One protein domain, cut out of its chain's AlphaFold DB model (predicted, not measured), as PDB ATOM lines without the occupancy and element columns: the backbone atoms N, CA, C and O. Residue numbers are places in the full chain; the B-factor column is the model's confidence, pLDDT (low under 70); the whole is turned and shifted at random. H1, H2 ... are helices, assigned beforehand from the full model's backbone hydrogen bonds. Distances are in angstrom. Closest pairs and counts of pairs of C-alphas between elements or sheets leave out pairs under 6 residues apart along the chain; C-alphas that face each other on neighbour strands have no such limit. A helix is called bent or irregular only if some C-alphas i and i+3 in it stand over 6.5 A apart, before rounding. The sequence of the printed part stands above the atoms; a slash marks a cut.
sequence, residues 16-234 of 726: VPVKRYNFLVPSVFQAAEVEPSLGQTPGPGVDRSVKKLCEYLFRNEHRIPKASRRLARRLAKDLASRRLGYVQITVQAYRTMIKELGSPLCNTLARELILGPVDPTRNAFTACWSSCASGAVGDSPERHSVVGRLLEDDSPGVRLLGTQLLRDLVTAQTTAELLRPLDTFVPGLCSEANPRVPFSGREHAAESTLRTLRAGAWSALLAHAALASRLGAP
ATOM      1  N   VAL A  16     192.824 111.021 200.096       52.44
ATOM      2  CA  VAL A  16     193.783 112.005 200.618       52.44
ATOM      3  C   VAL A  16     193.329 113.380 200.127       52.44
ATOM      4  O   VAL A  16     193.236 113.561 198.910       52.44
ATOM      5  N   PRO A  17     193.034 114.356 201.007       60.31
ATOM      6  CA  PRO A  17     192.658 115.694 200.573       60.31
ATOM      7  C   PRO A  17     193.785 116.266 199.709       60.31
ATOM      8  O   PRO A  17     194.877 116.587 200.189       60.31
ATOM      9  N   VAL A  18     193.536 116.354 198.400       70.75
ATOM     10  CA  VAL A  18     194.486 116.938 197.458       70.75
ATOM     11  C   VAL A  18     194.683 118.385 197.882       70.75
ATOM     12  O   VAL A  18     193.730 119.157 197.975       70.75
ATOM     13  N   LYS A  19     195.934 118.756 198.177       85.44
ATOM     14  CA  LYS A  19     196.278 120.125 198.581       85.44
ATOM     15  C   LYS A  19     195.690 121.092 197.551       85.44
ATOM     16  O   LYS A  19     196.024 120.990 196.377       85.44
ATOM     17  N   ARG A  20     194.838 122.026 197.979       90.38
ATOM     18  CA  ARG A  20     193.995 122.843 197.084       90.38
ATOM     19  C   ARG A  20     194.778 123.592 195.995       90.38
ATOM     20  O   ARG A  20     194.311 123.679 194.864       90.38
ATOM     21  N   TYR A  21     196.008 124.036 196.277       91.75
ATOM     22  CA  TYR A  21     196.879 124.659 195.266       91.75
ATOM     23  C   TYR A  21     197.246 123.724 194.095       91.75
ATOM     24  O   TYR A  21     197.506 124.207 192.997       91.75
ATOM     25  N   ASN A  22     197.250 122.399 194.292       92.94
ATOM     26  CA  ASN A  22     197.504 121.430 193.221       92.94
ATOM     27  C   ASN A  22     196.399 121.434 192.162       92.94
ATOM     28  O   ASN A  22     196.677 121.026 191.039       92.94
ATOM     29  N   PHE A  23     195.193 121.885 192.513       94.00
ATOM     30  CA  PHE A  23     194.075 122.076 191.590       94.00
ATOM     31  C   PHE A  23     194.025 123.514 191.055       94.00
ATOM     32  O   PHE A  23     193.889 123.722 189.851       94.00
ATOM     33  N   LEU A  24     194.211 124.508 191.933       95.12
ATOM     34  CA  LEU A  24     194.123 125.919 191.549       95.12
ATOM     35  C   LEU A  24     195.207 126.319 190.539       95.12
ATOM     36  O   LEU A  24     194.892 126.979 189.558       95.12
ATOM     37  N   VAL A  25     196.458 125.875 190.706       95.56
ATOM     38  CA  VAL A  25     197.531 126.237 189.761       95.56
ATOM     39  C   VAL A  25     197.259 125.700 188.342       95.56
ATOM     40  O   VAL A  25     197.292 126.495 187.412       95.56
ATOM     41  N   PRO A  26     196.937 124.406 188.122       95.06
ATOM     42  CA  PRO A  26     196.546 123.926 186.792       95.06
ATOM     43  C   PRO A  26     195.313 124.612 186.202       95.06
ATOM     44  O   PRO A  26     195.279 124.815 184.990       95.06
ATOM     45  N   SER A  27     194.332 124.997 187.029       93.88
ATOM     46  CA  SER A  27     193.122 125.665 186.530       93.88
ATOM     47  C   SER A  27     193.407 127.004 185.838       93.88
ATOM     48  O   SER A  27     192.691 127.356 184.907       93.88
ATOM     49  N   VAL A  28     194.498 127.696 186.205       93.88
ATOM     50  CA  VAL A  28     194.947 128.930 185.532       93.88
ATOM     51  C   VAL A  28     195.237 128.683 184.049       93.88
ATOM     52  O   VAL A  28     194.875 129.497 183.208       93.88
ATOM     53  N   PHE A  29     195.847 127.544 183.720       92.31
ATOM     54  CA  PHE A  29     196.213 127.193 182.345       92.31
ATOM     55  C   PHE A  29     195.053 126.564 181.573       92.31
ATOM     56  O   PHE A  29     194.936 126.764 180.371       92.31
ATOM     57  N   GLN A  30     194.186 125.809 182.255       86.69
ATOM     58  CA  GLN A  30     192.989 125.220 181.641       86.69
ATOM     59  C   GLN A  30     191.975 126.292 181.230       86.69
ATOM     60  O   GLN A  30     191.281 126.125 180.234       86.69
ATOM     61  N   ALA A  31     191.932 127.410 181.957       78.69
ATOM     62  CA  ALA A  31     191.078 128.548 181.636       78.69
ATOM     63  C   ALA A  31     191.484 129.299 180.354       78.69
ATOM     64  O   ALA A  31     190.736 130.168 179.916       78.69
ATOM     65  N   ALA A  32     192.654 129.004 179.776       75.62
ATOM     66  CA  ALA A  32     193.092 129.623 178.531       75.62
ATOM     67  C   ALA A  32     192.443 129.001 177.280       75.62
ATOM     68  O   ALA A  32     192.470 129.655 176.248       75.62
ATOM     69  N   GLU A  33     191.830 127.807 177.378       71.06
ATOM     70  CA  GLU A  33     191.211 126.991 176.301       71.06
ATOM     71  C   GLU A  33     192.134 126.644 175.108       71.06
ATOM     72  O   GLU A  33     192.278 125.468 174.772       71.06
ATOM     73  N   VAL A  34     192.817 127.629 174.522       79.56
ATOM     74  CA  VAL A  34     193.822 127.539 173.454       79.56
ATOM     75  C   VAL A  34     195.110 128.234 173.918       79.56
ATOM     76  O   VAL A  34     195.072 129.177 174.707       79.56
ATOM     77  N   GLU A  35     196.276 127.758 173.467       83.56
ATOM     78  CA  GLU A  35     197.542 128.453 173.736       83.56
ATOM     79  C   GLU A  35     197.523 129.847 173.076       83.56
ATOM     80  O   GLU A  35     197.359 129.930 171.857       83.56
ATOM     81  N   PRO A  36     197.663 130.944 173.846       82.06
ATOM     82  CA  PRO A  36     197.662 132.282 173.271       82.06
ATOM     83  C   PRO A  36     198.949 132.526 172.482       82.06
ATOM     84  O   PRO A  36     200.010 131.999 172.817       82.06
ATOM     85  N   SER A  37     198.875 133.372 171.460       84.69
ATOM     86  CA  SER A  37     200.094 133.864 170.814       84.69
ATOM     87  C   SER A  37     200.848 134.794 171.766       84.69
ATOM     88  O   SER A  37     200.226 135.527 172.539       84.69
ATOM     89  N   LEU A  38     202.183 134.787 171.713       84.50
ATOM     90  CA  LEU A  38     202.999 135.683 172.534       84.50
ATOM     91  C   LEU A  38     202.627 137.147 172.242       84.50
ATOM     92  O   LEU A  38     202.634 137.576 171.092       84.50
ATOM     93  N   GLY A  39     202.282 137.898 173.287       78.88
ATOM     94  CA  GLY A  39     201.820 139.288 173.194       78.88
ATOM     95  C   GLY A  39     200.296 139.448 173.200       78.88
ATOM     96  O   GLY A  39     199.802 140.549 173.435       78.88
ATOM     97  N   GLN A  40     199.528 138.368 173.038       83.75
ATOM     98  CA  GLN A  40     198.074 138.408 173.176       83.75
ATOM     99  C   GLN A  40     197.686 138.403 174.656       83.75
ATOM    100  O   GLN A  40     198.125 137.542 175.418       83.75
ATOM    101  N   THR A  41     196.852 139.351 175.087       79.12
ATOM    102  CA  THR A  41     196.380 139.396 176.476       79.12
ATOM    103  C   THR A  41     195.651 138.092 176.828       79.12
ATOM    104  O   THR A  41     194.736 137.703 176.096       79.12
ATOM    105  N   PRO A  42     196.023 137.410 177.931       82.88
ATOM    106  CA  PRO A  42     195.318 136.213 178.373       82.88
ATOM    107  C   PRO A  42     193.826 136.498 178.577       82.88
ATOM    108  O   PRO A  42     193.448 137.574 179.036       82.88
ATOM    109  N   GLY A  43     192.970 135.532 178.243       81.38
ATOM    110  CA  GLY A  43     191.525 135.698 178.387       81.38
ATOM    111  C   GLY A  43     191.089 135.932 179.846       81.38
ATOM    112  O   GLY A  43     191.760 135.480 180.780       81.38
ATOM    113  N   PRO A  44     189.911 136.543 180.081       86.06
ATOM    114  CA  PRO A  44     189.433 136.905 181.423       86.06
ATOM    115  C   PRO A  44     189.229 135.697 182.359       86.06
ATOM    116  O   PRO A  44     189.147 135.851 183.580       86.06
ATOM    117  N   GLY A  45     189.139 134.478 181.814       88.19
ATOM    118  CA  GLY A  45     189.098 133.237 182.593       88.19
ATOM    119  C   GLY A  45     190.391 132.969 183.372       88.19
ATOM    120  O   GLY A  45     190.332 132.479 184.506       88.19
ATOM    121  N   VAL A  46     191.541 133.344 182.803       90.88
ATOM    122  CA  VAL A  46     192.856 133.234 183.450       90.88
ATOM    123  C   VAL A  46     192.890 134.144 184.675       90.88
ATOM    124  O   VAL A  46     193.136 133.660 185.778       90.88
ATOM    125  N   ASP A  47     192.513 135.416 184.526       91.00
ATOM    126  CA  ASP A  47     192.501 136.385 185.631       91.00
ATOM    127  C   ASP A  47     191.586 135.950 186.782       91.00
ATOM    128  O   ASP A  47     191.980 135.997 187.948       91.00
ATOM    129  N   ARG A  48     190.379 135.450 186.479       94.38
ATOM    130  CA  ARG A  48     189.460 134.915 187.503       94.38
ATOM    131  C   ARG A  48     190.066 133.728 188.254       94.38
ATOM    132  O   ARG A  48     189.860 133.589 189.459       94.38
ATOM    133  N   SER A  49     190.795 132.864 187.554       95.44
ATOM    134  CA  SER A  49     191.441 131.688 188.147       95.44
ATOM    135  C   SER A  49     192.637 132.079 189.014       95.44
ATOM    136  O   SER A  49     192.806 131.532 190.106       95.44
ATOM    137  N   VAL A  50     193.416 133.074 188.582       95.69
ATOM    138  CA  VAL A  50     194.517 133.631 189.377       95.69
ATOM    139  C   VAL A  50     193.982 134.338 190.621       95.69
ATOM    140  O   VAL A  50     194.498 134.090 191.705       95.69
ATOM    141  N   LYS A  51     192.894 135.112 190.529       95.69
ATOM    142  CA  LYS A  51     192.260 135.734 191.707       95.69
ATOM    143  C   LYS A  51     191.818 134.707 192.749       95.69
ATOM    144  O   LYS A  51     192.138 134.854 193.923       95.69
ATOM    145  N   LYS A  52     191.202 133.596 192.324       96.88
ATOM    146  CA  LYS A  52     190.870 132.473 193.227       96.88
ATOM    147  C   LYS A  52     192.110 131.851 193.877       96.88
ATOM    148  O   LYS A  52     192.049 131.406 195.026       96.88
ATOM    149  N   LEU A  53     193.228 131.779 193.152       96.94
ATOM    150  CA  LEU A  53     194.507 131.346 193.713       96.94
ATOM    151  C   LEU A  53     195.018 132.355 194.753       96.94
ATOM    152  O   LEU A  53     195.395 131.927 195.841       96.94
ATOM    153  N   CYS A  54     194.971 133.658 194.466       96.50
ATOM    154  CA  CYS A  54     195.362 134.718 195.397       96.50
ATOM    155  C   CYS A  54     194.523 134.692 196.681       96.50
ATOM    156  O   CYS A  54     195.096 134.643 197.763       96.50
ATOM    157  N   GLU A  55     193.192 134.600 196.586       96.44
ATOM    158  CA  GLU A  55     192.296 134.479 197.749       96.44
ATOM    159  C   GLU A  55     192.645 133.269 198.629       96.44
ATOM    160  O   GLU A  55     192.624 133.335 199.861       96.44
ATOM    161  N   TYR A  56     192.978 132.138 198.000       96.38
ATOM    162  CA  TYR A  56     193.408 130.949 198.724       96.38
ATOM    163  C   TYR A  56     194.757 131.159 199.419       96.38
ATOM    164  O   TYR A  56     194.907 130.763 200.577       96.38
ATOM    165  N   LEU A  57     195.728 131.751 198.721       95.94
ATOM    166  CA  LEU A  57     197.075 132.003 199.234       95.94
ATOM    167  C   LEU A  57     197.085 133.046 200.351       95.94
ATOM    168  O   LEU A  57     197.803 132.845 201.325       95.94
ATOM    169  N   PHE A  58     196.237 134.068 200.267       94.75
ATOM    170  CA  PHE A  58     196.038 135.057 201.324       94.75
ATOM    171  C   PHE A  58     195.625 134.393 202.645       94.75
ATOM    172  O   PHE A  58     196.153 134.700 203.702       94.75
ATOM    173  N   ARG A  59     194.742 133.385 202.588       94.81
ATOM    174  CA  ARG A  59     194.342 132.601 203.774       94.81
ATOM    175  C   ARG A  59     195.357 131.523 204.177       94.81
ATOM    176  O   ARG A  59     195.158 130.844 205.179       94.81
ATOM    177  N   ASN A  60     196.377 131.264 203.358       94.62
ATOM    178  CA  ASN A  60     197.298 130.133 203.506       94.62
ATOM    179  C   ASN A  60     198.726 130.527 203.105       94.62
ATOM    180  O   ASN A  60     199.321 129.909 202.220       94.62
ATOM    181  N   GLU A  61     199.291 131.527 203.774       93.69
ATOM    182  CA  GLU A  61     200.561 132.175 203.411       93.69
ATOM    183  C   GLU A  61     201.720 131.180 203.219       93.69
ATOM    184  O   GLU A  61     202.422 131.187 202.209       93.69
ATOM    185  N   HIS A  62     201.840 130.198 204.118       92.31
ATOM    186  CA  HIS A  62     202.832 129.116 204.055       92.31
ATOM    187  C   HIS A  62     202.731 128.218 202.794       92.31
ATOM    188  O   HIS A  62     203.546 127.309 202.583       92.31
ATOM    189  N   ARG A  63     201.697 128.393 201.957       94.62
ATOM    190  CA  ARG A  63     201.530 127.720 200.659       94.62
ATOM    191  C   ARG A  63     202.072 128.531 199.487       94.62
ATOM    192  O   ARG A  63     202.291 127.911 198.444       94.62
ATOM    193  N   ILE A  64     202.348 129.825 199.651       94.50
ATOM    194  CA  ILE A  64     202.901 130.695 198.601       94.50
ATOM    195  C   ILE A  64     204.165 130.071 197.980       94.50
ATOM    196  O   ILE A  64     204.155 129.850 196.765       94.50
ATOM    197  N   PRO A  65     205.171 129.603 198.755       92.94
ATOM    198  CA  PRO A  65     206.348 128.942 198.180       92.94
ATOM    199  C   PRO A  65     206.045 127.671 197.383       92.94
ATOM    200  O   PRO A  65     206.766 127.290 196.464       92.94
ATOM    201  N   LYS A  66     204.983 126.939 197.737       93.50
ATOM    202  CA  LYS A  66     204.623 125.683 197.055       93.50
ATOM    203  C   LYS A  66     203.877 125.953 195.753       93.50
ATOM    204  O   LYS A  66     204.102 125.243 194.773       93.50
ATOM    205  N   ALA A  67     203.009 126.963 195.748       95.31
ATOM    206  CA  ALA A  67     202.337 127.433 194.544       95.31
ATOM    207  C   ALA A  67     203.348 128.049 193.567       95.31
ATOM    208  O   ALA A  67     203.386 127.620 192.413       95.31
ATOM    209  N   SER A  68     204.231 128.932 194.050       95.31
ATOM    210  CA  SER A  68     205.292 129.543 193.242       95.31
ATOM    211  C   SER A  68     206.198 128.485 192.607       95.31
ATOM    212  O   SER A  68     206.288 128.424 191.389       95.31
ATOM    213  N   ARG A  69     206.747 127.528 193.372       93.62
ATOM    214  CA  ARG A  69     207.563 126.435 192.796       93.62
ATOM    215  C   ARG A  69     206.826 125.546 191.797       93.62
ATOM    216  O   ARG A  69     207.449 124.867 190.981       93.62
ATOM    217  N   ARG A  70     205.496 125.449 191.876       94.62
ATOM    218  CA  ARG A  70     204.706 124.708 190.881       94.62
ATOM    219  C   ARG A  70     204.577 125.502 189.580       94.62
ATOM    220  O   ARG A  70     204.713 124.894 188.524       94.62
ATOM    221  N   LEU A  71     204.360 126.814 189.669       96.00
ATOM    222  CA  LEU A  71     204.368 127.728 188.524       96.00
ATOM    223  C   LEU A  71     205.762 127.803 187.883       96.00
ATOM    224  O   LEU A  71     205.875 127.594 186.684       96.00
ATOM    225  N   ALA A  72     206.823 127.951 188.676       94.50
ATOM    226  CA  ALA A  72     208.209 127.990 188.214       94.50
ATOM    227  C   ALA A  72     208.602 126.728 187.425       94.50
ATOM    228  O   ALA A  72     209.096 126.811 186.304       94.50
ATOM    229  N   ARG A  73     208.307 125.532 187.955       93.31
ATOM    230  CA  ARG A  73     208.558 124.271 187.228       93.31
ATOM    231  C   ARG A  73     207.790 124.185 185.913       93.31
ATOM    232  O   ARG A  73     208.273 123.590 184.954       93.31
ATOM    233  N   ARG A  74     206.574 124.739 185.876       94.50
ATOM    234  CA  ARG A  74     205.778 124.786 184.650       94.50
ATOM    235  C   ARG A  74     206.394 125.756 183.641       94.50
ATOM    236  O   ARG A  74     206.611 125.343 182.510       94.50
ATOM    237  N   LEU A  75     206.766 126.957 184.084       95.38
ATOM    238  CA  LEU A  75     207.482 127.957 183.294       95.38
ATOM    239  C   LEU A  75     208.728 127.364 182.634       95.38
ATOM    240  O   LEU A  75     208.874 127.462 181.424       95.38
ATOM    241  N   ALA A  76     209.591 126.694 183.403       92.88
ATOM    242  CA  ALA A  76     210.792 126.059 182.862       92.88
ATOM    243  C   ALA A  76     210.487 125.026 181.775       92.88
ATOM    244  O   ALA A  76     211.168 124.985 180.754       92.88
ATOM    245  N   LYS A  77     209.458 124.197 181.987       94.50
ATOM    246  CA  LYS A  77     209.031 123.212 180.992       94.50
ATOM    247  C   LYS A  77     208.504 123.882 179.723       94.50
ATOM    248  O   LYS A  77     208.785 123.397 178.628       94.50
ATOM    249  N   ASP A  78     207.736 124.956 179.870       94.75
ATOM    250  CA  ASP A  78     207.128 125.667 178.748       94.75
ATOM    251  C   ASP A  78     208.179 126.471 177.958       94.75
ATOM    252  O   ASP A  78     208.167 126.398 176.732       94.75
ATOM    253  N   LEU A  79     209.161 127.095 178.628       94.50
ATOM    254  CA  LEU A  79     210.350 127.696 177.999       94.50
ATOM    255  C   LEU A  79     211.147 126.652 177.204       94.50
ATOM    256  O   LEU A  79     211.391 126.829 176.012       94.50
ATOM    257  N   ALA A  80     211.464 125.507 177.821       92.69
ATOM    258  CA  ALA A  80     212.185 124.422 177.151       92.69
ATOM    259  C   ALA A  80     211.411 123.835 175.955       92.69
ATOM    260  O   ALA A  80     212.012 123.341 175.006       92.69
ATOM    261  N   SER A  81     210.077 123.892 175.995       93.94
ATOM    262  CA  SER A  81     209.202 123.431 174.912       93.94
ATOM    263  C   SER A  81     208.864 124.524 173.888       93.94
ATOM    264  O   SER A  81     208.038 124.260 173.018       93.94
ATOM    265  N   ARG A  82     209.425 125.740 174.017       93.69
ATOM    266  CA  ARG A  82     209.100 126.935 173.209       93.69
ATOM    267  C   ARG A  82     207.595 127.258 173.146       93.69
ATOM    268  O   ARG A  82     207.098 127.783 172.156       93.69
ATOM    269  N   ARG A  83     206.858 126.977 174.226       93.56
ATOM    270  CA  ARG A  83     205.426 127.301 174.373       93.56
ATOM    271  C   ARG A  83     205.235 128.670 175.012       93.56
ATOM    272  O   ARG A  83     204.887 128.793 176.194       93.56
ATOM    273  N   LEU A  84     205.556 129.708 174.245       93.50
ATOM    274  CA  LEU A  84     205.692 131.074 174.758       93.50
ATOM    275  C   LEU A  84     204.351 131.674 175.226       93.50
ATOM    276  O   LEU A  84     204.332 132.514 176.126       93.50
ATOM    277  N   GLY A  85     203.219 131.176 174.718       92.88
ATOM    278  CA  GLY A  85     201.890 131.557 175.202       92.88
ATOM    279  C   GLY A  85     201.639 131.156 176.656       92.88
ATOM    280  O   GLY A  85     201.145 131.941 177.469       92.88
ATOM    281  N   TYR A  86     202.038 129.939 177.033       94.69
ATOM    282  CA  TYR A  86     201.918 129.476 178.422       94.69
ATOM    283  C   TYR A  86     202.943 130.125 179.359       94.69
ATOM    284  O   TYR A  86     202.655 130.327 180.546       94.69
ATOM    285  N   VAL A  87     204.104 130.520 178.831       96.06
ATOM    286  CA  VAL A  87     205.068 131.369 179.546       96.06
ATOM    287  C   VAL A  87     204.416 132.702 179.910       96.06
ATOM    288  O   VAL A  87     204.420 133.080 181.083       96.06
ATOM    289  N   GLN A  88     203.756 133.359 178.952       95.50
ATOM    290  CA  GLN A  88     203.033 134.608 179.190       95.50
ATOM    291  C   GLN A  88     201.923 134.457 180.237       95.50
ATOM    292  O   GLN A  88     201.809 135.299 181.126       95.50
ATOM    293  N   ILE A  89     201.146 133.368 180.198       95.81
ATOM    294  CA  ILE A  89     200.132 133.073 181.228       95.81
ATOM    295  C   ILE A  89     200.775 132.939 182.613       95.81
ATOM    296  O   ILE A  89     200.247 133.460 183.596       95.81
ATOM    297  N   THR A  90     201.926 132.270 182.704       96.56
ATOM    298  CA  THR A  90     202.639 132.100 183.977       96.56
ATOM    299  C   THR A  90     203.144 133.436 184.519       96.56
ATOM    300  O   THR A  90     202.960 133.728 185.701       96.56
ATOM    301  N   VAL A  91     203.733 134.272 183.660       96.50
ATOM    302  CA  VAL A  91     204.189 135.616 184.036       96.50
ATOM    303  C   VAL A  91     203.011 136.490 184.460       96.50
ATOM    304  O   VAL A  91     203.076 137.128 185.509       96.50
ATOM    305  N   GLN A  92     201.902 136.466 183.718       95.69
ATOM    306  CA  GLN A  92     200.687 137.195 184.084       95.69
ATOM    307  C   GLN A  92     200.143 136.739 185.442       95.69
ATOM    308  O   GLN A  92     199.769 137.573 186.264       95.69
ATOM    309  N   ALA A  93     200.155 135.431 185.719       96.50
ATOM    310  CA  ALA A  93     199.753 134.910 187.019       96.50
ATOM    311  C   ALA A  93     200.617 135.485 188.150       96.50
ATOM    312  O   ALA A  93     200.072 135.950 189.149       96.50
ATOM    313  N   TYR A  94     201.943 135.529 187.980       97.25
ATOM    314  CA  TYR A  94     202.834 136.143 188.964       97.25
ATOM    315  C   TYR A  94     202.592 137.642 189.140       97.25
ATOM    316  O   TYR A  94     202.515 138.108 190.274       97.25
ATOM    317  N   ARG A  95     202.416 138.395 188.050       96.00
ATOM    318  CA  ARG A  95     202.136 139.839 188.106       96.00
ATOM    319  C   ARG A  95     200.831 140.139 188.840       96.00
ATOM    320  O   ARG A  95     200.786 141.038 189.675       96.00
ATOM    321  N   THR A  96     199.782 139.361 188.586       95.38
ATOM    322  CA  THR A  96     198.518 139.473 189.324       95.38
ATOM    323  C   THR A  96     198.694 139.063 190.787       95.38
ATOM    324  O   THR A  96     198.187 139.746 191.669       95.38
ATOM    325  N   MET A  97     199.468 138.015 191.086       95.69
ATOM    326  CA  MET A  97     199.784 137.644 192.472       95.69
ATOM    327  C   MET A  97     200.528 138.755 193.226       95.69
ATOM    328  O   MET A  97     200.196 139.010 194.379       95.69
ATOM    329  N   ILE A  98     201.486 139.434 192.589       95.31
ATOM    330  CA  ILE A  98     202.211 140.575 193.173       95.31
ATOM    331  C   ILE A  98     201.240 141.707 193.540       95.31
ATOM    332  O   ILE A  98     201.316 142.251 194.638       95.31
ATOM    333  N   LYS A  99     200.290 142.019 192.650       93.25
ATOM    334  CA  LYS A  99     199.289 143.074 192.875       93.25
ATOM    335  C   LYS A  99     198.275 142.720 193.969       93.25
ATOM    336  O   LYS A  99     197.897 143.590 194.744       93.25
ATOM    337  N   GLU A 100     197.832 141.465 194.032       94.00
ATOM    338  CA  GLU A 100     196.710 141.039 194.885       94.00
ATOM    339  C   GLU A 100     197.135 140.572 196.294       94.00
ATOM    340  O   GLU A 100     196.342 140.656 197.228       94.00
ATOM    341  N   LEU A 101     198.358 140.056 196.486       90.31
ATOM    342  CA  LEU A 101     198.783 139.488 197.781       90.31
ATOM    343  C   LEU A 101     199.212 140.542 198.820       90.31
ATOM    344  O   LEU A 101     199.285 140.224 200.006       90.31
ATOM    345  N   GLY A 102     199.475 141.786 198.408       84.69
ATOM    346  CA  GLY A 102     199.942 142.858 199.293       84.69
ATOM    347  C   GLY A 102     201.391 142.686 199.779       84.69
ATOM    348  O   GLY A 102     202.010 141.635 199.610       84.69
ATOM    349  N   SER A 103     201.953 143.734 200.394       79.88
ATOM    350  CA  SER A 103     203.393 143.842 200.703       79.88
ATOM    351  C   SER A 103     204.012 142.667 201.500       79.88
ATOM    352  O   SER A 103     205.001 142.108 201.019       79.88
ATOM    353  N   PRO A 104     203.474 142.213 202.654       83.12
ATOM    354  CA  PRO A 104     204.156 141.191 203.462       83.12
ATOM    355  C   PRO A 104     204.207 139.819 202.770       83.12
ATOM    356  O   PRO A 104     205.222 139.119 202.814       83.12
ATOM    357  N   LEU A 105     203.138 139.443 202.063       88.25
ATOM    358  CA  LEU A 105     203.073 138.193 201.302       88.25
ATOM    359  C   LEU A 105     203.854 138.281 199.993       88.25
ATOM    360  O   LEU A 105     204.448 137.289 199.557       88.25
ATOM    361  N   CYS A 106     203.902 139.472 199.392       87.88
ATOM    362  CA  CYS A 106     204.713 139.741 198.217       87.88
ATOM    363  C   CYS A 106     206.201 139.513 198.501       87.88
ATOM    364  O   CYS A 106     206.874 138.966 197.637       87.88
ATOM    365  N   ASN A 107     206.709 139.818 199.700       88.62
ATOM    366  CA  ASN A 107     208.108 139.537 200.056       88.62
ATOM    367  C   ASN A 107     208.419 138.029 200.006       88.62
ATOM    368  O   ASN A 107     209.448 137.611 199.475       88.62
ATOM    369  N   THR A 108     207.498 137.186 200.490       90.81
ATOM    370  CA  THR A 108     207.645 135.718 200.419       90.81
ATOM    371  C   THR A 108     207.633 135.229 198.971       90.81
ATOM    372  O   THR A 108     208.436 134.376 198.592       90.81
ATOM    373  N   LEU A 109     206.736 135.773 198.144       92.69
ATOM    374  CA  LEU A 109     206.687 135.458 196.718       92.69
ATOM    375  C   LEU A 109     207.953 135.929 195.987       92.69
ATOM    376  O   LEU A 109     208.497 135.188 195.173       92.69
ATOM    377  N   ALA A 110     208.430 137.133 196.290       90.75
ATOM    378  CA  ALA A 110     209.580 137.754 195.654       90.75
ATOM    379  C   ALA A 110     210.879 136.997 195.958       90.75
ATOM    380  O   ALA A 110     211.664 136.748 195.043       90.75
ATOM    381  N   ARG A 111     211.054 136.512 197.195       89.88
ATOM    382  CA  ARG A 111     212.141 135.581 197.545       89.88
ATOM    383  C   ARG A 111     212.125 134.337 196.654       89.88
ATOM    384  O   ARG A 111     213.165 133.941 196.152       89.88
ATOM    385  N   GLU A 112     210.963 133.743 196.393       90.75
ATOM    386  CA  GLU A 112     210.877 132.575 195.504       90.75
ATOM    387  C   GLU A 112     211.132 132.926 194.030       90.75
ATOM    388  O   GLU A 112     211.648 132.095 193.290       90.75
ATOM    389  N   LEU A 113     210.779 134.137 193.593       91.38
ATOM    390  CA  LEU A 113     210.972 134.583 192.211       91.38
ATOM    391  C   LEU A 113     212.422 134.948 191.882       91.38
ATOM    392  O   LEU A 113     212.820 134.770 190.732       91.38
ATOM    393  N   ILE A 114     213.181 135.432 192.871       89.44
ATOM    394  CA  ILE A 114     214.570 135.893 192.718       89.44
ATOM    395  C   ILE A 114     215.583 134.858 193.221       89.44
ATOM    396  O   ILE A 114     216.619 134.658 192.599       89.44
ATOM    397  N   LEU A 115     215.300 134.188 194.340       83.94
ATOM    398  CA  LEU A 115     216.231 133.258 194.996       83.94
ATOM    399  C   LEU A 115     215.810 131.791 194.845       83.94
ATOM    400  O   LEU A 115     216.608 130.888 195.091       83.94
ATOM    401  N   GLY A 116     214.550 131.529 194.487       76.31
ATOM    402  CA  GLY A 116     214.025 130.174 194.374       76.31
ATOM    403  C   GLY A 116     214.560 129.469 193.122       76.31
ATOM    404  O   GLY A 116     214.253 129.910 192.013       76.31
ATOM    405  N   PRO A 117     215.305 128.351 193.249       64.88
ATOM    406  CA  PRO A 117     215.740 127.596 192.085       64.88
ATOM    407  C   PRO A 117     214.524 126.991 191.382       64.88
ATOM    408  O   PRO A 117     213.677 126.334 191.997       64.88
ATOM    409  N   VAL A 118     214.445 127.206 190.071       58.31
ATOM    410  CA  VAL A 118     213.330 126.721 189.253       58.31
ATOM    411  C   VAL A 118     213.362 125.189 189.086       58.31
ATOM    412  O   VAL A 118     212.304 124.562 188.964       58.31
ATOM    413  N   ASP A 119     214.548 124.571 189.167       57.72
ATOM    414  CA  ASP A 119     214.739 123.121 189.058       57.72
ATOM    415  C   ASP A 119     215.006 122.445 190.417       57.72
ATOM    416  O   ASP A 119     216.012 122.735 191.062       57.72
ATOM    417  N   PRO A 120     214.170 121.477 190.846       52.06
ATOM    418  CA  PRO A 120     214.376 120.737 192.093       52.06
ATOM    419  C   PRO A 120     215.479 119.667 192.004       52.06
ATOM    420  O   PRO A 120     215.833 119.092 193.026       52.06
ATOM    421  N   THR A 121     215.988 119.350 190.808       51.12
ATOM    422  CA  THR A 121     217.053 118.348 190.597       51.12
ATOM    423  C   THR A 121     218.451 118.903 190.871       51.12
ATOM    424  O   THR A 121     219.366 118.139 191.177       51.12
ATOM    425  N   ARG A 122     218.618 120.230 190.834       49.81
ATOM    426  CA  ARG A 122     219.766 120.932 191.415       49.81
ATOM    427  C   ARG A 122     219.385 121.336 192.836       49.81
ATOM    428  O   ARG A 122     218.781 122.380 193.057       49.81
ATOM    429  N   ASN A 123     219.695 120.487 193.813       49.16
ATOM    430  CA  ASN A 123     219.583 120.872 195.218       49.16
ATOM    431  C   ASN A 123     220.366 122.180 195.439       49.16
ATOM    432  O   ASN A 123     221.445 122.353 194.878       49.16
ATOM    433  N   ALA A 124     219.866 123.088 196.283       48.09
ATOM    434  CA  ALA A 124     220.573 124.336 196.616       48.09
ATOM    435  C   ALA A 124     222.034 124.082 197.053       48.09
ATOM    436  O   ALA A 124     222.925 124.876 196.771       48.09
ATOM    437  N   PHE A 125     222.278 122.913 197.654       47.16
ATOM    438  CA  PHE A 125     223.603 122.405 197.989       47.16
ATOM    439  C   PHE A 125     224.494 122.146 196.761       47.16
ATOM    440  O   PHE A 125     225.643 122.566 196.761       47.16
ATOM    441  N   THR A 126     223.996 121.516 195.689       49.72
ATOM    442  CA  THR A 126     224.795 121.270 194.474       49.72
ATOM    443  C   THR A 126     224.994 122.525 193.629       49.72
ATOM    444  O   THR A 126     226.059 122.667 193.042       49.72
ATOM    445  N   ALA A 127     224.036 123.458 193.606       48.22
ATOM    446  CA  ALA A 127     224.218 124.755 192.946       48.22
ATOM    447  C   ALA A 127     225.305 125.596 193.645       48.22
ATOM    448  O   ALA A 127     226.260 126.027 193.000       48.22
ATOM    449  N   CYS A 128     225.222 125.724 194.975       45.25
ATOM    450  CA  CYS A 128     226.219 126.425 195.789       45.25
ATOM    451  C   CYS A 128     227.606 125.767 195.681       45.25
ATOM    452  O   CYS A 128     228.604 126.438 195.432       45.25
ATOM    453  N   TRP A 129     227.669 124.433 195.755       47.00
ATOM    454  CA  TRP A 129     228.939 123.716 195.678       47.00
ATOM    455  C   TRP A 129     229.558 123.743 194.274       47.00
ATOM    456  O   TRP A 129     230.774 123.843 194.159       47.00
ATOM    457  N   SER A 130     228.749 123.736 193.206       43.88
ATOM    458  CA  SER A 130     229.255 123.889 191.833       43.88
ATOM    459  C   SER A 130     229.868 125.269 191.575       43.88
ATOM    460  O   SER A 130     230.897 125.355 190.905       43.88
ATOM    461  N   SER A 131     229.293 126.323 192.166       46.34
ATOM    462  CA  SER A 131     229.808 127.694 192.085       46.34
ATOM    463  C   SER A 131     231.144 127.836 192.840       46.34
ATOM    464  O   SER A 131     232.084 128.449 192.340       46.34
ATOM    465  N   CYS A 132     231.299 127.159 193.986       43.25
ATOM    466  CA  CYS A 132     232.567 127.117 194.727       43.25
ATOM    467  C   CYS A 132     233.637 126.187 194.116       43.25
ATOM    468  O   CYS A 132     234.825 126.455 194.269       43.25
ATOM    469  N   ALA A 133     233.253 125.086 193.460       43.53
ATOM    470  CA  ALA A 133     234.190 124.060 192.981       43.53
ATOM    471  C   ALA A 133     234.760 124.330 191.578       43.53
ATOM    472  O   ALA A 133     235.798 123.772 191.228       43.53
ATOM    473  N   SER A 134     234.090 125.147 190.760       41.53
ATOM    474  CA  SER A 134     234.474 125.357 189.354       41.53
ATOM    475  C   SER A 134     235.287 126.626 189.096       41.53
ATOM    476  O   SER A 134     235.830 126.765 188.004       41.53
ATOM    477  N   GLY A 135     235.379 127.561 190.052       34.97
ATOM    478  CA  GLY A 135     236.034 128.860 189.826       34.97
ATOM    479  C   GLY A 135     235.438 129.660 188.655       34.97
ATOM    480  O   GLY A 135     236.006 130.669 188.246       34.97
ATOM    481  N   ALA A 136     234.307 129.216 188.097       41.19
ATOM    482  CA  ALA A 136     233.628 129.878 187.005       41.19
ATOM    483  C   ALA A 136     232.879 131.079 187.585       41.19
ATOM    484  O   ALA A 136     231.834 130.935 188.211       41.19
ATOM    485  N   VAL A 137     233.423 132.271 187.348       42.09
ATOM    486  CA  VAL A 137     232.933 133.602 187.761       42.09
ATOM    487  C   VAL A 137     231.542 133.953 187.160       42.09
ATOM    488  O   VAL A 137     231.140 135.108 187.127       42.09
ATOM    489  N   GLY A 138     230.771 132.978 186.666       45.72
ATOM    490  CA  GLY A 138     229.611 133.211 185.799       45.72
ATOM    491  C   GLY A 138     228.238 132.784 186.322       45.72
ATOM    492  O   GLY A 138     227.265 133.459 186.008       45.72
ATOM    493  N   ASP A 139     228.104 131.708 187.099       53.06
ATOM    494  CA  ASP A 139     226.777 131.149 187.425       53.06
ATOM    495  C   ASP A 139     226.278 131.639 188.791       53.06
ATOM    496  O   ASP A 139     226.283 130.913 189.790       53.06
ATOM    497  N   SER A 140     225.852 132.905 188.830       60.75
ATOM    498  CA  SER A 140     225.155 133.465 189.991       60.75
ATOM    499  C   SER A 140     223.827 132.717 190.196       60.75
ATOM    500  O   SER A 140     223.094 132.500 189.224       60.75
ATOM    501  N   PRO A 141     223.470 132.298 191.423       58.06
ATOM    502  CA  PRO A 141     222.258 131.516 191.680       58.06
ATOM    503  C   PRO A 141     220.971 132.238 191.249       58.06
ATOM    504  O   PRO A 141     219.985 131.571 190.925       58.06
ATOM    505  N   GLU A 142     220.984 133.575 191.170       65.94
ATOM    506  CA  GLU A 142     219.857 134.367 190.668       65.94
ATOM    507  C   GLU A 142     219.540 134.104 189.185       65.94
ATOM    508  O   GLU A 142     218.390 134.261 188.770       65.94
ATOM    509  N   ARG A 143     220.498 133.610 188.388       68.50
ATOM    510  CA  ARG A 143     220.289 133.230 186.975       68.50
ATOM    511  C   ARG A 143     219.338 132.046 186.818       68.50
ATOM    512  O   ARG A 143     218.589 131.929 185.854       68.50
ATOM    513  N   HIS A 144     219.297 131.168 187.819       79.38
ATOM    514  CA  HIS A 144     218.400 130.011 187.839       79.38
ATOM    515  C   HIS A 144     217.026 130.303 188.450       79.38
ATOM    516  O   HIS A 144     216.213 129.378 188.576       79.38
ATOM    517  N   SER A 145     216.773 131.556 188.830       90.69
ATOM    518  CA  SER A 145     215.482 132.022 189.319       90.69
ATOM    519  C   SER A 145     214.463 132.164 188.187       90.69
ATOM    520  O   SER A 145     214.786 132.034 187.002       90.69
ATOM    521  N   VAL A 146     213.202 132.421 188.543       93.94
ATOM    522  CA  VAL A 146     212.151 132.686 187.549       93.94
ATOM    523  C   VAL A 146     212.493 133.932 186.737       93.94
ATOM    524  O   VAL A 146     212.383 133.904 185.515       93.94
ATOM    525  N   VAL A 147     212.924 135.003 187.408       94.50
ATOM    526  CA  VAL A 147     213.292 136.260 186.747       94.50
ATOM    527  C   VAL A 147     214.542 136.073 185.890       94.50
ATOM    528  O   VAL A 147     214.520 136.442 184.721       94.50
ATOM    529  N   GLY A 148     215.588 135.442 186.434       92.56
ATOM    530  CA  GLY A 148     216.842 135.203 185.717       92.56
ATOM    531  C   GLY A 148     216.626 134.440 184.413       92.56
ATOM    532  O   GLY A 148     217.025 134.909 183.353       92.56
ATOM    533  N   ARG A 149     215.859 133.343 184.453       92.94
ATOM    534  CA  ARG A 149     215.531 132.570 183.246       92.94
ATOM    535  C   ARG A 149     214.762 133.356 182.190       92.94
ATOM    536  O   ARG A 149     214.937 133.088 181.011       92.94
ATOM    537  N   LEU A 150     213.882 134.268 182.601       95.50
ATOM    538  CA  LEU A 150     213.143 135.107 181.657       95.50
ATOM    539  C   LEU A 150     214.056 136.157 181.017       95.50
ATOM    540  O   LEU A 150     213.941 136.402 179.823       95.50
ATOM    541  N   LEU A 151     214.953 136.762 181.801       94.00
ATOM    542  CA  LEU A 151     215.889 137.782 181.321       94.00
ATOM    543  C   LEU A 151     217.009 137.204 180.444       94.00
ATOM    544  O   LEU A 151     217.524 137.913 179.586       94.00
ATOM    545  N   GLU A 152     217.364 135.933 180.625       91.19
ATOM    546  CA  GLU A 152     218.408 135.247 179.848       91.19
ATOM    547  C   GLU A 152     217.881 134.501 178.611       91.19
ATOM    548  O   GLU A 152     218.678 133.971 177.837       91.19
ATOM    549  N   ASP A 153     216.562 134.445 178.401       93.50
ATOM    550  CA  ASP A 153     215.965 133.703 177.282       93.50
ATOM    551  C   ASP A 153     216.421 134.245 175.915       93.50
ATOM    552  O   ASP A 153     216.762 135.415 175.785       93.50
ATOM    553  N   ASP A 154     216.424 133.426 174.863       91.25
ATOM    554  CA  ASP A 154     216.821 133.892 173.523       91.25
ATOM    555  C   ASP A 154     215.798 134.850 172.891       91.25
ATOM    556  O   ASP A 154     216.150 135.604 171.983       91.25
ATOM    557  N   SER A 155     214.535 134.787 173.326       92.62
ATOM    558  CA  SER A 155     213.434 135.521 172.718       92.62
ATOM    559  C   SER A 155     213.269 136.909 173.346       92.62
ATOM    560  O   SER A 155     213.045 137.018 174.559       92.62
ATOM    561  N   PRO A 156     213.265 137.997 172.553       93.19
ATOM    562  CA  PRO A 156     213.103 139.355 173.078       93.19
ATOM    563  C   PRO A 156     211.740 139.553 173.760       93.19
ATOM    564  O   PRO A 156     211.628 140.284 174.742       93.19
ATOM    565  N   GLY A 157     210.696 138.863 173.285       93.50
ATOM    566  CA  GLY A 157     209.367 138.920 173.889       93.50
ATOM    567  C   GLY A 157     209.325 138.269 175.272       93.50
ATOM    568  O   GLY A 157     208.635 138.760 176.164       93.50
ATOM    569  N   VAL A 158     210.104 137.205 175.493       95.19
ATOM    570  CA  VAL A 158     210.237 136.567 176.812       95.19
ATOM    571  C   VAL A 158     211.048 137.448 177.758       95.19
ATOM    572  O   VAL A 158     210.620 137.654 178.898       95.19
ATOM    573  N   ARG A 159     212.143 138.055 177.282       95.56
ATOM    574  CA  ARG A 159     212.901 139.038 178.074       95.56
ATOM    575  C   ARG A 159     212.039 140.221 178.485       95.56
ATOM    576  O   ARG A 159     212.084 140.625 179.642       95.56
ATOM    577  N   LEU A 160     211.180 140.714 177.591       95.31
ATOM    578  CA  LEU A 160     210.229 141.786 177.894       95.31
ATOM    579  C   LEU A 160     209.240 141.375 178.996       95.31
ATOM    580  O   LEU A 160     208.938 142.161 179.892       95.31
ATOM    581  N   LEU A 161     208.748 140.134 178.978       96.06
ATOM    582  CA  LEU A 161     207.936 139.611 180.081       96.06
ATOM    583  C   LEU A 161     208.736 139.556 181.395       96.06
ATOM    584  O   LEU A 161     208.190 139.870 182.454       96.06
ATOM    585  N   GLY A 162     210.023 139.205 181.323       96.50
ATOM    586  CA  GLY A 162     210.960 139.239 182.445       96.50
ATOM    587  C   GLY A 162     211.146 140.639 183.032       96.50
ATOM    588  O   GLY A 162     210.990 140.811 184.241       96.50
ATOM    589  N   THR A 163     211.400 141.652 182.198       96.44
ATOM    590  CA  THR A 163     211.576 143.046 182.645       96.44
ATOM    591  C   THR A 163     210.295 143.608 183.259       96.44
ATOM    592  O   THR A 163     210.339 144.237 184.317       96.44
ATOM    593  N   GLN A 164     209.131 143.304 182.677       96.12
ATOM    594  CA  GLN A 164     207.830 143.684 183.237       96.12
ATOM    595  C   GLN A 164     207.556 143.019 184.590       96.12
ATOM    596  O   GLN A 164     207.074 143.681 185.511       96.12
ATOM    597  N   LEU A 165     207.854 141.721 184.722       96.62
ATOM    598  CA  LEU A 165     207.705 140.999 185.986       96.62
ATOM    599  C   LEU A 165     208.629 141.573 187.059       96.62
ATOM    600  O   LEU A 165     208.187 141.797 188.184       96.62
ATOM    601  N   LEU A 166     209.891 141.823 186.706       96.06
ATOM    602  CA  LEU A 166     210.881 142.381 187.615       96.06
ATOM    603  C   LEU A 166     210.471 143.773 188.098       96.06
ATOM    604  O   LEU A 166     210.485 144.025 189.296       96.06
ATOM    605  N   ARG A 167     210.033 144.654 187.196       96.12
ATOM    606  CA  ARG A 167     209.521 145.978 187.564       96.12
ATOM    607  C   ARG A 167     208.343 145.884 188.531       96.12
ATOM    608  O   ARG A 167     208.347 146.533 189.575       96.12
ATOM    609  N   ASP A 168     207.332 145.082 188.197       95.62
ATOM    610  CA  ASP A 168     206.145 144.929 189.042       95.62
ATOM    611  C   ASP A 168     206.541 144.363 190.425       95.62
ATOM    612  O   ASP A 168     206.039 144.820 191.449       95.62
ATOM    613  N   LEU A 169     207.513 143.443 190.478       94.31
ATOM    614  CA  LEU A 169     208.071 142.925 191.728       94.31
ATOM    615  C   LEU A 169     208.781 144.018 192.532       94.31
ATOM    616  O   LEU A 169     208.491 144.167 193.717       94.31
ATOM    617  N   VAL A 170     209.693 144.770 191.912       93.56
ATOM    618  CA  VAL A 170     210.508 145.817 192.552       93.56
ATOM    619  C   VAL A 170     209.632 146.936 193.108       93.56
ATOM    620  O   VAL A 170     209.807 147.350 194.252       93.56
ATOM    621  N   THR A 171     208.641 147.388 192.335       93.25
ATOM    622  CA  THR A 171     207.693 148.426 192.774       93.25
ATOM    623  C   THR A 171     206.859 147.994 193.982       93.25
ATOM    624  O   THR A 171     206.530 148.834 194.818       93.25
ATOM    625  N   ALA A 172     206.578 146.696 194.122       92.44
ATOM    626  CA  ALA A 172     205.860 146.140 195.266       92.44
ATOM    627  C   ALA A 172     206.737 145.922 196.518       92.44
ATOM    628  O   ALA A 172     206.197 145.622 197.587       92.44
ATOM    629  N   GLN A 173     208.066 146.064 196.420       91.00
ATOM    630  CA  GLN A 173     208.960 145.861 197.561       91.00
ATOM    631  C   GLN A 173     208.955 147.050 198.527       91.00
ATOM    632  O   GLN A 173     208.958 148.226 198.145       91.00
ATOM    633  N   THR A 174     209.008 146.713 199.814       87.81
ATOM    634  CA  THR A 174     209.097 147.661 200.935       87.81
ATOM    635  C   THR A 174     210.316 147.425 201.821       87.81
ATOM    636  O   THR A 174     210.591 148.248 202.687       87.81
ATOM    637  N   THR A 175     211.059 146.333 201.614       86.62
ATOM    638  CA  THR A 175     212.212 145.954 202.436       86.62
ATOM    639  C   THR A 175     213.503 145.928 201.621       86.62
ATOM    640  O   THR A 175     213.503 145.683 200.415       86.62
ATOM    641  N   ALA A 176     214.630 146.152 202.300       87.44
ATOM    642  CA  ALA A 176     215.963 146.141 201.696       87.44
ATOM    643  C   ALA A 176     216.525 144.731 201.442       87.44
ATOM    644  O   ALA A 176     217.573 144.591 200.816       87.44
ATOM    645  N   GLU A 177     215.843 143.676 201.901       86.25
ATOM    646  CA  GLU A 177     216.347 142.295 201.858       86.25
ATOM    647  C   GLU A 177     216.664 141.806 200.442       86.25
ATOM    648  O   GLU A 177     217.588 141.019 200.246       86.25
ATOM    649  N   LEU A 178     215.894 142.268 199.455       86.75
ATOM    650  CA  LEU A 178     216.032 141.844 198.065       86.75
ATOM    651  C   LEU A 178     216.910 142.777 197.232       86.75
ATOM    652  O   LEU A 178     217.193 142.430 196.093       86.75
ATOM    653  N   LEU A 179     217.392 143.903 197.773       87.50
ATOM    654  CA  LEU A 179     218.210 144.850 197.005       87.50
ATOM    655  C   LEU A 179     219.493 144.208 196.461       87.50
ATOM    656  O   LEU A 179     219.751 144.301 195.268       87.50
ATOM    657  N   ARG A 180     220.255 143.482 197.293       86.81
ATOM    658  CA  ARG A 180     221.495 142.827 196.832       86.81
ATOM    659  C   ARG A 180     221.249 141.735 195.780       86.81
ATOM    660  O   ARG A 180     221.960 141.722 194.784       86.81
ATOM    661  N   PRO A 181     220.265 140.830 195.946       88.06
ATOM    662  CA  PRO A 181     219.904 139.913 194.868       88.06
ATOM    663  C   PRO A 181     219.449 140.626 193.588       88.06
ATOM    664  O   PRO A 181     219.775 140.189 192.489       88.06
ATOM    665  N   LEU A 182     218.710 141.734 193.710       89.31
ATOM    666  CA  LEU A 182     218.246 142.520 192.564       89.31
ATOM    667  C   LEU A 182     219.392 143.210 191.815       89.31
ATOM    668  O   LEU A 182     219.350 143.269 190.585       89.31
ATOM    669  N   ASP A 183     220.429 143.657 192.529       87.94
ATOM    670  CA  ASP A 183     221.637 144.254 191.950       87.94
ATOM    671  C   ASP A 183     222.298 143.329 190.906       87.94
ATOM    672  O   ASP A 183     222.881 143.812 189.939       87.94
ATOM    673  N   THR A 184     222.153 142.003 191.031       88.50
ATOM    674  CA  THR A 184     222.739 141.036 190.080       88.50
ATOM    675  C   THR A 184     222.140 141.107 188.674       88.50
ATOM    676  O   THR A 184     222.811 140.762 187.701       88.50
ATOM    677  N   PHE A 185     220.904 141.602 188.539       90.56
ATOM    678  CA  PHE A 185     220.250 141.771 187.240       90.56
ATOM    679  C   PHE A 185     220.591 143.106 186.575       90.56
ATOM    680  O   PHE A 185     220.393 143.250 185.368       90.56
ATOM    681  N   VAL A 186     221.106 144.083 187.329       90.94
ATOM    682  CA  VAL A 186     221.322 145.445 186.829       90.94
ATOM    683  C   VAL A 186     222.287 145.487 185.636       90.94
ATOM    684  O   VAL A 186     221.909 146.088 184.633       90.94
ATOM    685  N   PRO A 187     223.459 144.818 185.640       90.19
ATOM    686  CA  PRO A 187     224.358 144.836 184.483       90.19
ATOM    687  C   PRO A 187     223.718 144.286 183.202       90.19
ATOM    688  O   PRO A 187     223.893 144.859 182.127       90.19
ATOM    689  N   GLY A 188     222.939 143.203 183.319       90.00
ATOM    690  CA  GLY A 188     222.212 142.620 182.189       90.00
ATOM    691  C   GLY A 188     221.150 143.576 181.651       90.00
ATOM    692  O   GLY A 188     221.079 143.807 180.452       90.00
ATOM    693  N   LEU A 189     220.382 144.211 182.536       92.44
ATOM    694  CA  LEU A 189     219.384 145.203 182.139       92.44
ATOM    695  C   LEU A 189     220.010 146.449 181.507       92.44
ATOM    696  O   LEU A 189     219.452 146.962 180.545       92.44
ATOM    697  N   CYS A 190     221.161 146.921 181.998       91.19
ATOM    698  CA  CYS A 190     221.897 148.014 181.360       91.19
ATOM    699  C   CYS A 190     222.332 147.631 179.942       91.19
ATOM    700  O   CYS A 190     222.191 148.429 179.023       91.19
ATOM    701  N   SER A 191     222.818 146.400 179.757       90.62
ATOM    702  CA  SER A 191     223.170 145.874 178.437       90.62
ATOM    703  C   SER A 191     221.962 145.837 177.501       90.62
ATOM    704  O   SER A 191     222.082 146.245 176.355       90.62
ATOM    705  N   GLU A 192     220.801 145.375 177.975       91.06
ATOM    706  CA  GLU A 192     219.572 145.323 177.169       91.06
ATOM    707  C   GLU A 192     218.986 146.710 176.886       91.06
ATOM    708  O   GLU A 192     218.320 146.892 175.874       91.06
ATOM    709  N   ALA A 193     219.200 147.681 177.777       90.38
ATOM    710  CA  ALA A 193     218.714 149.049 177.632       90.38
ATOM    711  C   ALA A 193     219.606 149.913 176.723       90.38
ATOM    712  O   ALA A 193     219.135 150.920 176.193       90.38
ATOM    713  N   ASN A 194     220.877 149.539 176.545       88.38
ATOM    714  CA  ASN A 194     221.838 150.298 175.750       88.38
ATOM    715  C   ASN A 194     221.673 149.993 174.249       88.38
ATOM    716  O   ASN A 194     221.947 148.866 173.833       88.38
ATOM    717  N   PRO A 195     221.298 150.970 173.402       85.19
ATOM    718  CA  PRO A 195     221.134 150.736 171.966       85.19
ATOM    719  C   PRO A 195     222.447 150.369 171.259       85.19
ATOM    720  O   PRO A 195     222.417 149.683 170.240       85.19
ATOM    721  N   ARG A 196     223.603 150.751 171.818       83.75
ATOM    722  CA  ARG A 196     224.927 150.441 171.254       83.75
ATOM    723  C   ARG A 196     225.360 149.003 171.483       83.75
ATOM    724  O   ARG A 196     226.282 148.528 170.820       83.75
ATOM    725  N   VAL A 197     224.744 148.323 172.445       84.06
ATOM    726  CA  VAL A 197     225.047 146.925 172.712       84.06
ATOM    727  C   VAL A 197     224.131 146.076 171.832       84.06
ATOM    728  O   VAL A 197     222.907 146.164 171.957       84.06
ATOM    729  N   PRO A 198     224.686 145.258 170.918       84.50
ATOM    730  CA  PRO A 198     223.865 144.400 170.086       84.50
ATOM    731  C   PRO A 198     223.103 143.403 170.959       84.50
ATOM    732  O   PRO A 198     223.630 142.880 171.945       84.50
ATOM    733  N   PHE A 199     221.862 143.123 170.565       86.88
ATOM    734  CA  PHE A 199     221.036 142.139 171.248       86.88
ATOM    735  C   PHE A 199     221.746 140.780 171.287       86.88
ATOM    736  O   PHE A 199     222.207 140.270 170.267       86.88
ATOM    737  N   SER A 200     221.837 140.195 172.482       81.38
ATOM    738  CA  SER A 200     222.594 138.962 172.721       81.38
ATOM    739  C   SER A 200     221.803 137.676 172.446       81.38
ATOM    740  O   SER A 200     222.367 136.583 172.520       81.38
ATOM    741  N   GLY A 201     220.499 137.770 172.165       79.31
ATOM    742  CA  GLY A 201     219.654 136.605 171.900       79.31
ATOM    743  C   GLY A 201     219.821 136.046 170.486       79.31
ATOM    744  O   GLY A 201     220.181 136.745 169.542       79.31
ATOM    745  N   ARG A 202     219.563 134.743 170.345       77.25
ATOM    746  CA  ARG A 202     219.718 134.014 169.072       77.25
ATOM    747  C   ARG A 202     218.542 134.196 168.113       77.25
ATOM    748  O   ARG A 202     218.679 133.921 166.920       77.25
ATOM    749  N   GLU A 203     217.378 134.595 168.623       81.44
ATOM    750  CA  GLU A 203     216.199 134.841 167.796       81.44
ATOM    751  C   GLU A 203     216.294 136.219 167.134       81.44
ATOM    752  O   GLU A 203     216.555 137.224 167.793       81.44
ATOM    753  N   HIS A 204     216.060 136.266 165.821       79.62
ATOM    754  CA  HIS A 204     215.992 137.531 165.098       79.62
ATOM    755  C   HIS A 204     214.710 138.260 165.492       79.62
ATOM    756  O   HIS A 204     213.611 137.710 165.399       79.62
ATOM    757  N   ALA A 205     214.862 139.507 165.918       82.50
ATOM    758  CA  ALA A 205     213.781 140.358 166.373       82.50
ATOM    759  C   ALA A 205     213.574 141.512 165.394       82.50
ATOM    760  O   ALA A 205     214.540 142.056 164.863       82.50
ATOM    761  N   ALA A 206     212.323 141.923 165.190       87.31
ATOM    762  CA  ALA A 206     212.063 143.213 164.565       87.31
ATOM    763  C   ALA A 206     212.553 144.339 165.490       87.31
ATOM    764  O   ALA A 206     212.389 144.245 166.710       87.31
ATOM    765  N   GLU A 207     213.076 145.426 164.918       87.81
ATOM    766  CA  GLU A 207     213.593 146.571 165.685       87.81
ATOM    767  C   GLU A 207     212.547 147.142 166.658       87.81
ATOM    768  O   GLU A 207     212.853 147.452 167.804       87.81
ATOM    769  N   SER A 208     211.269 147.156 166.268       88.75
ATOM    770  CA  SER A 208     210.160 147.569 167.141       88.75
ATOM    771  C   SER A 208     210.042 146.733 168.425       88.75
ATOM    772  O   SER A 208     209.676 147.245 169.486       88.75
ATOM    773  N   THR A 209     210.377 145.442 168.356       89.69
ATOM    774  CA  THR A 209     210.367 144.543 169.517       89.69
ATOM    775  C   THR A 209     211.561 144.827 170.425       89.69
ATOM    776  O   THR A 209     211.399 144.858 171.644       89.69
ATOM    777  N   LEU A 210     212.733 145.099 169.844       90.50
ATOM    778  CA  LEU A 210     213.934 145.483 170.590       90.50
ATOM    779  C   LEU A 210     213.766 146.842 171.276       90.50
ATOM    780  O   LEU A 210     214.080 146.955 172.458       90.50
ATOM    781  N   ARG A 211     213.168 147.838 170.609       89.50
ATOM    782  CA  ARG A 211     212.801 149.120 171.241       89.50
ATOM    783  C   ARG A 211     211.872 148.920 172.440       89.50
ATOM    784  O   ARG A 211     212.108 149.469 173.513       89.50
ATOM    785  N   THR A 212     210.857 148.066 172.300       92.12
ATOM    786  CA  THR A 212     209.938 147.752 173.410       92.12
ATOM    787  C   THR A 212     210.662 147.055 174.568       92.12
ATOM    788  O   THR A 212     210.396 147.346 175.736       92.12
ATOM    789  N   LEU A 213     211.599 146.152 174.261       93.69
ATOM    790  CA  LEU A 213     212.445 145.494 175.255       93.69
ATOM    791  C   LEU A 213     213.343 146.496 175.994       93.69
ATOM    792  O   LEU A 213     213.340 146.485 177.226       93.69
ATOM    793  N   ARG A 214     214.031 147.389 175.271       92.38
ATOM    794  CA  ARG A 214     214.857 148.474 175.834       92.38
ATOM    795  C   ARG A 214     214.044 149.351 176.784       92.38
ATOM    796  O   ARG A 214     214.447 149.559 177.926       92.38
ATOM    797  N   ALA A 215     212.854 149.787 176.365       91.50
ATOM    798  CA  ALA A 215     211.943 150.558 177.212       91.50
ATOM    799  C   ALA A 215     211.510 149.773 178.468       91.50
ATOM    800  O   ALA A 215     211.440 150.321 179.572       91.50
ATOM    801  N   GLY A 216     211.259 148.468 178.327       93.56
ATOM    802  CA  GLY A 216     210.975 147.572 179.448       93.56
ATOM    803  C   GLY A 216     212.145 147.460 180.432       93.56
ATOM    804  O   GLY A 216     211.932 147.548 181.644       93.56
ATOM    805  N   ALA A 217     213.371 147.311 179.924       94.00
ATOM    806  CA  ALA A 217     214.592 147.275 180.724       94.00
ATOM    807  C   ALA A 217     214.792 148.593 181.485       94.00
ATOM    808  O   ALA A 217     214.972 148.565 182.703       94.00
ATOM    809  N   TRP A 218     214.621 149.740 180.819       92.25
ATOM    810  CA  TRP A 218     214.658 151.057 181.459       92.25
ATOM    811  C   TRP A 218     213.643 151.201 182.587       92.25
ATOM    812  O   TRP A 218     213.977 151.642 183.687       92.25
ATOM    813  N   SER A 219     212.408 150.764 182.348       93.06
ATOM    814  CA  SER A 219     211.346 150.809 183.351       93.06
ATOM    815  C   SER A 219     211.687 149.969 184.593       93.06
ATOM    816  O   SER A 219     211.409 150.390 185.717       93.06
ATOM    817  N   ALA A 220     212.325 148.806 184.418       94.19
ATOM    818  CA  ALA A 220     212.789 147.969 185.527       94.19
ATOM    819  C   ALA A 220     213.972 148.599 186.284       94.19
ATOM    820  O   ALA A 220     213.983 148.599 187.517       94.19
ATOM    821  N   LEU A 221     214.932 149.181 185.562       92.81
ATOM    822  CA  LEU A 221     216.091 149.869 186.130       92.81
ATOM    823  C   LEU A 221     215.698 151.095 186.964       92.81
ATOM    824  O   LEU A 221     216.178 151.259 188.087       92.81
ATOM    825  N   LEU A 222     214.783 151.924 186.456       90.44
ATOM    826  CA  LEU A 222     214.251 153.076 187.185       90.44
ATOM    827  C   LEU A 222     213.503 152.649 188.449       90.44
ATOM    828  O   LEU A 222     213.694 153.249 189.506       90.44
ATOM    829  N   ALA A 223     212.696 151.584 188.376       92.50
ATOM    830  CA  ALA A 223     212.033 151.039 189.556       92.50
ATOM    831  C   ALA A 223     213.053 150.584 190.615       92.50
ATOM    832  O   ALA A 223     212.848 150.826 191.805       92.50
ATOM    833  N   HIS A 224     214.163 149.968 190.191       91.88
ATOM    834  CA  HIS A 224     215.243 149.555 191.087       91.88
ATOM    835  C   HIS A 224     215.939 150.756 191.738       91.88
ATOM    836  O   HIS A 224     216.080 150.794 192.960       91.88
ATOM    837  N   ALA A 225     216.310 151.768 190.949       89.50
ATOM    838  CA  ALA A 225     216.916 152.997 191.460       89.50
ATOM    839  C   ALA A 225     215.989 153.725 192.450       89.50
ATOM    840  O   ALA A 225     216.434 154.152 193.517       89.50
ATOM    841  N   ALA A 226     214.691 153.801 192.143       89.88
ATOM    842  CA  ALA A 226     213.688 154.397 193.019       89.88
ATOM    843  C   ALA A 226     213.519 153.611 194.328       89.88
ATOM    844  O   ALA A 226     213.398 154.215 195.392       89.88
ATOM    845  N   LEU A 227     213.540 152.273 194.278       89.94
ATOM    846  CA  LEU A 227     213.515 151.432 195.477       89.94
ATOM    847  C   LEU A 227     214.765 151.657 196.340       89.94
ATOM    848  O   LEU A 227     214.636 151.864 197.544       89.94
ATOM    849  N   ALA A 228     215.956 151.656 195.736       89.06
ATOM    850  CA  ALA A 228     217.210 151.897 196.446       89.06
ATOM    851  C   ALA A 228     217.231 153.286 197.105       89.06
ATOM    852  O   ALA A 228     217.603 153.405 198.270       89.06
ATOM    853  N   SER A 229     216.772 154.322 196.389       87.50
ATOM    854  CA  SER A 229     216.651 155.685 196.919       87.50
ATOM    855  C   SER A 229     215.655 155.763 198.085       87.50
ATOM    856  O   SER A 229     216.017 156.220 199.167       87.50
ATOM    857  N   ARG A 230     214.446 155.199 197.932       88.94
ATOM    858  CA  ARG A 230     213.430 155.122 199.001       88.94
ATOM    859  C   ARG A 230     213.925 154.435 200.274       88.94
ATOM    860  O   ARG A 230     213.472 154.776 201.360       88.94
ATOM    861  N   LEU A 231     214.788 153.430 200.136       88.12
ATOM    862  CA  LEU A 231     215.321 152.656 201.257       88.12
ATOM    863  C   LEU A 231     216.628 153.234 201.822       88.12
ATOM    864  O   LEU A 231     217.202 152.631 202.724       88.12
ATOM    865  N   GLY A 232     217.112 154.363 201.291       84.25
ATOM    866  CA  GLY A 232     218.385 154.963 201.699       84.25
ATOM    867  C   GLY A 232     219.595 154.064 201.428       84.25
ATOM    868  O   GLY A 232     220.641 154.227 202.051       84.25
ATOM    869  N   ALA A 233     219.461 153.085 200.530       80.06
ATOM    870  CA  ALA A 233     220.520 152.138 200.234       80.06
ATOM    871  C   ALA A 233     221.431 152.698 199.128       80.06
ATOM    872  O   ALA A 233     220.935 153.083 198.056       80.06
ATOM    873  N   PRO A 234     222.762 152.719 199.334       72.69
ATOM    874  CA  PRO A 234     223.685 153.016 198.254       72.69
ATOM    875  C   PRO A 234     223.587 151.885 197.228       72.69
ATOM    876  O   PRO A 234     223.839 150.723 197.546       72.69
TER     877      PRO A 234
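Overview. This is residues 16 to 234 of the 726 residues of an uncharacterized protein of Auxenochlorella protothecoides (UniProt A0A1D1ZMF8). Pairs of helices running opposite ways stand in a row along the longest axis: H1 with H2 at one end, then H3 with H4a, then H7 with H8, and H10 with H11 at the other end. H4b and H9 lie towards one end of these pairs, and H5 lies off one side, where residues 132 to 138, of which 132 to 134 belong to H5, stick out. The printed part has 219 residues with eleven named helices, H1 to H11 in order, and no named strand; the class is all helix. The whole is compact, with a radius of gyration of the C-alphas of 17.1 A and spans of 53 by 37 by 37 A.

Arrangement. H1, residues 21 to 30, touches H2, residues 44 to 58, in a hairpin; the C-alphas of Val 28 and Ser 49 are closest, at 5.2 A. H3, residues 61 to 80, is only just irregular: C-alphas 62 and 65 are 6.8 A apart. H4, residues 84 to 114, was assigned as one helix by its hydrogen bonds but is bent, with C-alphas 100 and 103 9.3 A apart; its arms are H4a, residues 84 to 100, and H4b, residues 103 to 114. H4 is the hub, touching six helices. H3 and H4a form a hairpin at a shallow tilt of 20 degrees, closest at the C-alphas of Leu 75 and Val 87, 5.6 A. H2 touches H4a at a steep tilt of 46 degrees, closest at the C-alphas of Val 50 and Ala 93, 5.9 A. H5, residues 124 to 134, touches no helix but is near H6, residues 141 to 144. H7, residues 146 to 151, touches H4b; the C-alphas of Leu 113 and Val 146 are closest, at 5.2 A. H8, residues 156 to 171, touches H4a at a shallow tilt of 8 degrees, the same way, closest at the C-alphas of Arg 95 and Leu 165, 6.1 A. H1, H2, H3, H4a, H4b and H8 form an up and down bundle, each running against the one before. H9, residues 176 to 183, is irregular, with C-alphas 177 and 180 7.2 A apart; it only just touches H4b, with 3 pairs of C-alphas within 8 A, closest Ile 114 and Pro 181, 7.0 A. H10, residues 186 to 193, forms a hairpin with H11, residues 207 to 230; the C-alphas of Ala 193 and Arg 214 are closest, at 4.3 A. H8 touches H11 with 31 pairs of C-alphas within 8 A, closest Arg 167 and Ala 220, 4.3 A. Every O i to N i+4 pair is within hydrogen-bond range in H2, H4a, H5, H7, H8, H10 and H11, against 4 of 6 in H1, 14 of 16 in H3, 7 of 8 in H4b and 2 of 4 in H9; H6 is too short for such a pair.

Along the chain. H1 begins at C-alpha 21 (196.879, 124.659, 195.266), and H11 ends at C-alpha 230 (213.430, 155.122, 199.001). From first to last C-alpha, H2 measures 21.0 A, H3 29.7 A, H4a 24.2 A, H8 22.3 A and H11 34.4 A.

Size, cuts and confidence. The two C-alphas farthest apart, those of Val 16 and Arg 196, are 57.5 A apart. The printed part has no cut; the links H1 to H2 and H10 to H11 are long, 13 residues each. In this predicted model pLDDT is under 70 at residues 16 to 17 and 117 to 143.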